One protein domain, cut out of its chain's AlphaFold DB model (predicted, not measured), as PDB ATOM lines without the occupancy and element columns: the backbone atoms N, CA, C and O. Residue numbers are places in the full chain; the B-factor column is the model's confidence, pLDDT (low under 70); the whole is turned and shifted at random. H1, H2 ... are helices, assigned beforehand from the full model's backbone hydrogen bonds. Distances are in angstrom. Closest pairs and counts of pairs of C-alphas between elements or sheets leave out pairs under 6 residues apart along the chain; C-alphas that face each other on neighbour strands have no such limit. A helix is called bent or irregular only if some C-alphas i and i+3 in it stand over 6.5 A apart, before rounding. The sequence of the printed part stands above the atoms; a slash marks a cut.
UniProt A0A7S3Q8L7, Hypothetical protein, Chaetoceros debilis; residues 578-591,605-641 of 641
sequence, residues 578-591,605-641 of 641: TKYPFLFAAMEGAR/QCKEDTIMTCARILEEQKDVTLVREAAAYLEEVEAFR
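What this domain is: This is residues 578 to 591 and 605 to 641 of the 641 residues of the protein "Hypothetical protein" of Chaetoceros debilis (UniProt A0A7S3Q8L7). Picture two helices, H1 and H3, running the same way and nearly parallel with a gap between them, and a third helix, H2, slanting across one side of both. H2 packs on H1 with its residues 606 to 610 and on H3 with its residues 611 to 618; it then folds back through a tight turn into H3, and residues 620 to 625 at that turn stick out. The printed part has 51 residues with three named helices, in the order H1, H2, H3, and no named strand; its class is all helix, meaning that the residues in named elements are helical. It is compact, with a radius of gyration of the C-alphas of 10.3 A, and the C-alphas span 28 by 19 by 15 A along their three main axes.

How they stand to each other: Start at Thr 578 and read on to H1, residues 581 to 591; after it comes the cut, and beyond the cut lies H2, residues 605 to 620. H1 and H2 touch, with 6 pairs of C-alphas within 8 A, and H2 does so with residues 606 to 610 alone. Their closest C-alphas are those of Ala 590 and Lys 607, 6.3 A apart. The two helices run opposite ways at a steep tilt of 54 degrees. Read on past Glu 620 and you come to H3, residues 624 to 639. H2 and H3 touch, with 13 pairs of C-alphas within 8 A, and here H2 takes part with residues 611 to 618 alone. Look at Cys 614 and Ala 630: their C-alphas, the closest of these two helices, are 4.8 A apart. H2 and H3 run opposite ways at a steep tilt of 44 degrees and form a helical hairpin, two helices that follow each other and turn back. Now compare H1 with H3: they are close but not clearly touching, with 1 pair of C-alphas within 8 A, those of Met 587 and Tyr 633, 7.4 A apart. These two run the same way at a shallow tilt of 13 degrees, and their centres are 12.1 A apart. In the backbones of H1 and H3, every pair of O i and N i+4 is within hydrogen-bond range; in H2, 11 of 12 such pairs are.

Where its parts are: Find C-alpha 581 at (9.015, 31.375, 33.897); from there H1 runs through 11 residues, with z falling, to C-alpha 591 at (9.238, 32.488, 18.773), 15.2 A away. H2 begins at C-alpha 605, at (-4.904, 32.130, 18.872), and its 16 residues measure 23.0 A from first to last C-alpha, with y and z rising. H3, also of 16 residues, begins at C-alpha 624 and measures 22.5 A; it ends at C-alpha 639, at (9.817, 42.707, 12.227). None of the three helices is bent or irregular.

The domain as a whole: The two C-alphas farthest apart are those of Thr 578 and Arg 641, the first and last printed residues, 29.9 A apart; Arg 641 is also the chain's last residue. Residues 592 to 604 are not printed, and C-alphas 591 and 605 are 14.1 A apart across this cut, which is where the link from H1 to H2 falls. The link from H2 to H3 is tight, with 3 residues between them. Residues 620 to 625, of which 620 belongs to H2 and 624 to 625 belong to H3, stand free. The mean pLDDT of the printed part of this model is 84.3. Look for low confidence, under 70, at residues 578 to 579, 581 to 582 and 605 to 606.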
ATOM      1  N   THR A 578      13.601  33.498  35.953       66.69
ATOM      2  CA  THR A 578      13.203  32.768  37.170       66.69
ATOM      3  C   THR A 578      11.996  33.389  37.868       66.69
ATOM      4  O   THR A 578      11.232  32.679  38.514       66.69
ATOM      5  N   LYS A 579      11.792  34.704  37.728       64.88
ATOM      6  CA  LYS A 579      10.653  35.410  38.327       64.88
ATOM      7  C   LYS A 579       9.349  35.215  37.541       64.88
ATOM      8  O   LYS A 579       8.284  35.217  38.152       64.88
ATOM      9  N   TYR A 580       9.418  35.031  36.218       73.00
ATOM     10  CA  TYR A 580       8.242  34.881  35.344       73.00
ATOM     11  C   TYR A 580       8.384  33.727  34.327       73.00
ATOM     12  O   TYR A 580       8.245  33.950  33.121       73.00
ATOM     13  N   PRO A 581       8.633  32.484  34.776       64.88
ATOM     14  CA  PRO A 581       9.015  31.375  33.897       64.88
ATOM     15  C   PRO A 581       7.960  31.060  32.828       64.88
ATOM     16  O   PRO A 581       8.303  30.846  31.669       64.88
ATOM     17  N   PHE A 582       6.671  31.128  33.177       64.50
ATOM     18  CA  PHE A 582       5.573  30.834  32.250       64.50
ATOM     19  C   PHE A 582       5.431  31.855  31.119       64.50
ATOM     20  O   PHE A 582       5.147  31.477  29.986       64.50
ATOM     21  N   LEU A 583       5.656  33.143  31.401       73.88
ATOM     22  CA  LEU A 583       5.600  34.182  30.373       73.88
ATOM     23  C   LEU A 583       6.751  34.008  29.379       73.88
ATOM     24  O   LEU A 583       6.528  34.028  28.173       73.88
ATOM     25  N   PHE A 584       7.967  33.783  29.882       81.00
ATOM     26  CA  PHE A 584       9.129  33.539  29.029       81.00
ATOM     27  C   PHE A 584       8.982  32.245  28.222       81.00
ATOM     28  O   PHE A 584       9.305  32.239  27.038       81.00
ATOM     29  N   ALA A 585       8.438  31.178  28.812       71.88
ATOM     30  CA  ALA A 585       8.131  29.945  28.089       71.88
ATOM     31  C   ALA A 585       7.085  30.171  26.981       71.88
ATOM     32  O   ALA A 585       7.255  29.666  25.872       71.88
ATOM     33  N   ALA A 586       6.046  30.972  27.240       72.88
ATOM     34  CA  ALA A 586       5.046  31.335  26.235       72.88
ATOM     35  C   ALA A 586       5.647  32.178  25.095       72.88
ATOM     36  O   ALA A 586       5.404  31.892  23.922       72.88
ATOM     37  N   MET A 587       6.483  33.170  25.422       82.94
ATOM     38  CA  MET A 587       7.189  34.003  24.441       82.94
ATOM     39  C   MET A 587       8.156  33.175  23.584       82.94
ATOM     40  O   MET A 587       8.178  33.325  22.363       82.94
ATOM     41  N   GLU A 588       8.908  32.257  24.193       82.44
ATOM     42  CA  GLU A 588       9.861  31.393  23.487       82.44
ATOM     43  C   GLU A 588       9.148  30.337  22.627       82.44
ATOM     44  O   GLU A 588       9.517  30.114  21.473       82.44
ATOM     45  N   GLY A 589       8.059  29.751  23.132       77.44
ATOM     46  CA  GLY A 589       7.182  28.884  22.345       77.44
ATOM     47  C   GLY A 589       6.608  29.621  21.133       77.44
ATOM     48  O   GLY A 589       6.629  29.107  20.011       77.44
ATOM     49  N   ALA A 590       6.182  30.873  21.318       78.75
ATOM     50  CA  ALA A 590       5.709  31.709  20.223       78.75
ATOM     51  C   ALA A 590       6.827  32.033  19.210       78.75
ATOM     52  O   ALA A 590       6.576  31.929  18.007       78.75
ATOM     53  N   ARG A 591       8.060  32.319  19.653       80.50
ATOM     54  CA  ARG A 591       9.238  32.488  18.773       80.50
ATOM     55  C   ARG A 591       9.515  31.250  17.928       80.50
ATOM     56  O   ARG A 591       9.683  31.353  16.712       80.50
ATOM     57  N   GLN A 605      -4.268  31.794  17.592       55.09
ATOM     58  CA  GLN A 605      -4.904  32.130  18.872       55.09
ATOM     59  C   GLN A 605      -3.881  32.265  20.020       55.09
ATOM     60  O   GLN A 605      -3.881  33.263  20.729       55.09
ATOM     61  N   CYS A 606      -2.923  31.334  20.136       64.69
ATOM     62  CA  CYS A 606      -1.876  31.395  21.172       64.69
ATOM     63  C   CYS A 606      -0.919  32.592  20.999       64.69
ATOM     64  O   CYS A 606      -0.281  33.039  21.955       64.69
ATOM     65  N   LYS A 607      -0.809  33.120  19.771       77.88
ATOM     66  CA  LYS A 607       0.001  34.309  19.472       77.88
ATOM     67  C   LYS A 607      -0.688  35.583  19.954       77.88
ATOM     68  O   LYS A 607      -0.013  36.468  20.469       77.88
ATOM     69  N   GLU A 608      -2.011  35.664  19.829       85.06
ATOM     70  CA  GLU A 608      -2.786  36.825  20.269       85.06
ATOM     71  C   GLU A 608      -2.721  37.008  21.790       85.06
ATOM     72  O   GLU A 608      -2.385  38.098  22.249       85.06
ATOM     73  N   ASP A 609      -2.913  35.939  22.568       80.62
ATOM     74  CA  ASP A 609      -2.858  36.006  24.037       80.62
ATOM     75  C   ASP A 609      -1.479  36.448  24.551       80.62
ATOM     76  O   ASP A 609      -1.376  37.251  25.486       80.62
ATOM     77  N   THR A 610      -0.403  35.987  23.902       87.62
ATOM     78  CA  THR A 610       0.972  36.384  24.240       87.62
ATOM     79  C   THR A 610       1.214  37.861  23.913       87.62
ATOM     80  O   THR A 610       1.717  38.603  24.756       87.62
ATOM     81  N   ILE A 611       0.779  38.330  22.736       91.00
ATOM     82  CA  ILE A 611       0.884  39.741  22.320       91.00
ATOM     83  C   ILE A 611       0.080  40.655  23.253       91.00
ATOM     84  O   ILE A 611       0.590  41.686  23.691       91.00
ATOM     85  N   MET A 612      -1.150  40.270  23.601       90.75
ATOM     86  CA  MET A 612      -2.012  41.028  24.515       90.75
ATOM     87  C   MET A 612      -1.422  41.089  25.927       90.75
ATOM     88  O   MET A 612      -1.477  42.134  26.579       90.75
ATOM     89  N   THR A 613      -0.796  40.003  26.385       89.94
ATOM     90  CA  THR A 613      -0.085  39.973  27.670       89.94
ATOM     91  C   THR A 613       1.133  40.900  27.653       89.94
ATOM     92  O   THR A 613       1.293  41.705  28.573       89.94
ATOM     93  N   CYS A 614       1.952  40.872  26.595       91.94
ATOM     94  CA  CYS A 614       3.075  41.800  26.425       91.94
ATOM     95  C   CYS A 614       2.610  43.265  26.376       91.94
ATOM     96  O   CYS A 614       3.202  44.114  27.041       91.94
ATOM     97  N   ALA A 615       1.520  43.567  25.662       90.81
ATOM     98  CA  ALA A 615       0.949  44.913  25.603       90.81
ATOM     99  C   ALA A 615       0.499  45.409  26.989       90.81
ATOM    100  O   ALA A 615       0.799  46.540  27.371       90.81
ATOM    101  N   ARG A 616      -0.142  44.544  27.784       90.50
ATOM    102  CA  ARG A 616      -0.555  44.872  29.155       90.50
ATOM    103  C   ARG A 616       0.632  45.119  30.087       90.50
ATOM    104  O   ARG A 616       0.579  46.018  30.920       90.50
ATOM    105  N   ILE A 617       1.717  44.359  29.939       93.38
ATOM    106  CA  ILE A 617       2.961  44.580  30.696       93.38
ATOM    107  C   ILE A 617       3.545  45.969  30.398       93.38
ATOM    108  O   ILE A 617       3.966  46.665  31.325       93.38
ATOM    109  N   LEU A 618       3.537  46.386  29.126       92.44
ATOM    110  CA  LEU A 618       3.986  47.720  28.714       92.44
ATOM    111  C   LEU A 618       3.087  48.849  29.232       92.44
ATOM    112  O   LEU A 618       3.583  49.949  29.476       92.44
ATOM    113  N   GLU A 619       1.790  48.593  29.401       92.94
ATOM    114  CA  GLU A 619       0.841  49.559  29.960       92.94
ATOM    115  C   GLU A 619       0.998  49.701  31.481       92.94
ATOM    116  O   GLU A 619       1.033  50.816  32.000       92.94
ATOM    117  N   GLU A 620       1.132  48.587  32.208       92.19
ATOM    118  CA  GLU A 620       1.197  48.608  33.673       92.19
ATOM    119  C   GLU A 620       2.554  49.093  34.218       92.19
ATOM    120  O   GLU A 620       2.599  49.629  35.324       92.19
ATOM    121  N   GLN A 621       3.656  48.887  33.482       93.00
ATOM    122  CA  GLN A 621       5.026  49.343  33.804       93.00
ATOM    123  C   GLN A 621       5.538  49.033  35.225       93.00
ATOM    124  O   GLN A 621       6.465  49.673  35.718       93.00
ATOM    125  N   LYS A 622       4.973  48.020  35.892       89.38
ATOM    126  CA  LYS A 622       5.310  47.680  37.286       89.38
ATOM    127  C   LYS A 622       6.715  47.095  37.462       89.38
ATOM    128  O   LYS A 622       7.272  47.183  38.551       89.38
ATOM    129  N   ASP A 623       7.280  46.482  36.420       90.94
ATOM    130  CA  ASP A 623       8.602  45.846  36.450       90.94
ATOM    131  C   ASP A 623       9.382  46.175  35.167       90.94
ATOM    132  O   ASP A 623       9.048  45.710  34.078       90.94
ATOM    133  N   VAL A 624      10.442  46.980  35.298       89.88
ATOM    134  CA  VAL A 624      11.248  47.485  34.170       89.88
ATOM    135  C   VAL A 624      11.882  46.350  33.357       89.88
ATOM    136  O   VAL A 624      12.069  46.489  32.149       89.88
ATOM    137  N   THR A 625      12.204  45.217  33.992       87.38
ATOM    138  CA  THR A 625      12.804  44.070  33.290       87.38
ATOM    139  C   THR A 625      11.795  43.377  32.380       87.38
ATOM    140  O   THR A 625      12.101  43.120  31.217       87.38
ATOM    141  N   LEU A 626      10.564  43.180  32.863       89.94
ATOM    142  CA  LEU A 626       9.454  42.661  32.064       89.94
ATOM    143  C   LEU A 626       9.076  43.602  30.922       89.94
ATOM    144  O   LEU A 626       8.831  43.142  29.813       89.94
ATOM    145  N   VAL A 627       9.051  44.910  31.181       93.94
ATOM    146  CA  VAL A 627       8.761  45.927  30.159       93.94
ATOM    147  C   VAL A 627       9.775  45.850  29.019       93.94
ATOM    148  O   VAL A 627       9.384  45.876  27.855       93.94
ATOM    149  N   ARG A 628      11.071  45.704  29.328       92.81
ATOM    150  CA  ARG A 628      12.118  45.565  28.303       92.81
ATOM    151  C   ARG A 628      11.950  44.300  27.468       92.81
ATOM    152  O   ARG A 628      12.048  44.382  26.248       92.81
ATOM    153  N   GLU A 629      11.679  43.160  28.099       92.25
ATOM    154  CA  GLU A 629      11.526  41.904  27.359       92.25
ATOM    155  C   GLU A 629      10.237  41.888  26.520       92.25
ATOM    156  O   GLU A 629      10.257  41.484  25.359       92.25
ATOM    157  N   ALA A 630       9.124  42.385  27.071       92.94
ATOM    158  CA  ALA A 630       7.863  42.517  26.344       92.94
ATOM    159  C   ALA A 630       8.001  43.454  25.132       92.94
ATOM    160  O   ALA A 630       7.484  43.139  24.063       92.94
ATOM    161  N   ALA A 631       8.731  44.568  25.275       94.25
ATOM    162  CA  ALA A 631       9.039  45.469  24.165       94.25
ATOM    163  C   ALA A 631       9.893  44.779  23.092       94.25
ATOM    164  O   ALA A 631       9.537  44.830  21.920       94.25
ATOM    165  N   ALA A 632      10.968  44.088  23.491       93.56
ATOM    166  CA  ALA A 632      11.852  43.381  22.563       93.56
ATOM    167  C   ALA A 632      11.115  42.286  21.775       93.56
ATOM    168  O   ALA A 632      11.334  42.119  20.578       93.56
ATOM    169  N   TYR A 633      10.206  41.557  22.425       92.56
ATOM    170  CA  TYR A 633       9.380  40.558  21.753       92.56
ATOM    171  C   TYR A 633       8.370  41.177  20.786       92.56
ATOM    172  O   TYR A 633       8.198  40.666  19.685       92.56
ATOM    173  N   LEU A 634       7.715  42.282  21.153       94.06
ATOM    174  CA  LEU A 634       6.788  42.962  20.243       94.06
ATOM    175  C   LEU A 634       7.509  43.580  19.037       94.06
ATOM    176  O   LEU A 634       6.968  43.527  17.936       94.06
ATOM    177  N   GLU A 635       8.733  44.085  19.218       94.50
ATOM    178  CA  GLU A 635       9.596  44.550  18.122       94.50
ATOM    179  C   GLU A 635       9.966  43.397  17.172       94.50
ATOM    180  O   GLU A 635       9.903  43.545  15.952       94.50
ATOM    181  N   GLU A 636      10.274  42.214  17.710       90.69
ATOM    182  CA  GLU A 636      10.517  41.009  16.912       90.69
ATOM    183  C   GLU A 636       9.261  40.582  16.133       90.69
ATOM    184  O   GLU A 636       9.331  40.347  14.928       90.69
ATOM    185  N   VAL A 637       8.094  40.551  16.786       89.62
ATOM    186  CA  VAL A 637       6.797  40.250  16.151       89.62
ATOM    187  C   VAL A 637       6.481  41.245  15.027       89.62
ATOM    188  O   VAL A 637       5.953  40.840  13.988       89.62
ATOM    189  N   GLU A 638       6.789  42.531  15.216       89.44
ATOM    190  CA  GLU A 638       6.621  43.575  14.201       89.44
ATOM    191  C   GLU A 638       7.585  43.385  13.025       89.44
ATOM    192  O   GLU A 638       7.162  43.512  11.880       89.44
ATOM    193  N   ALA A 639       8.837  42.993  13.276       89.44
ATOM    194  CA  ALA A 639       9.817  42.707  12.227       89.44
ATOM    195  C   ALA A 639       9.461  41.481  11.359       89.44
ATOM    196  O   ALA A 639       9.934  41.374  10.226       89.44
ATOM    197  N   PHE A 640       8.645  40.556  11.877       81.94
ATOM    198  CA  PHE A 640       8.134  39.394  11.136       81.94
ATOM    199  C   PHE A 640       6.863  39.678  10.313       81.94
ATOM    200  O   PHE A 640       6.469  38.815   9.520       81.94
ATOM    201  N   ARG A 641       6.207  40.833  10.496       76.75
ATOM    202  CA  ARG A 641       5.080  41.281   9.658       76.75
ATOM    203  C   ARG A 641       5.566  41.926   8.367       76.75
ATOM    204  O   ARG A 641       4.873  41.707   7.346       76.75
TER     205      ARG A 641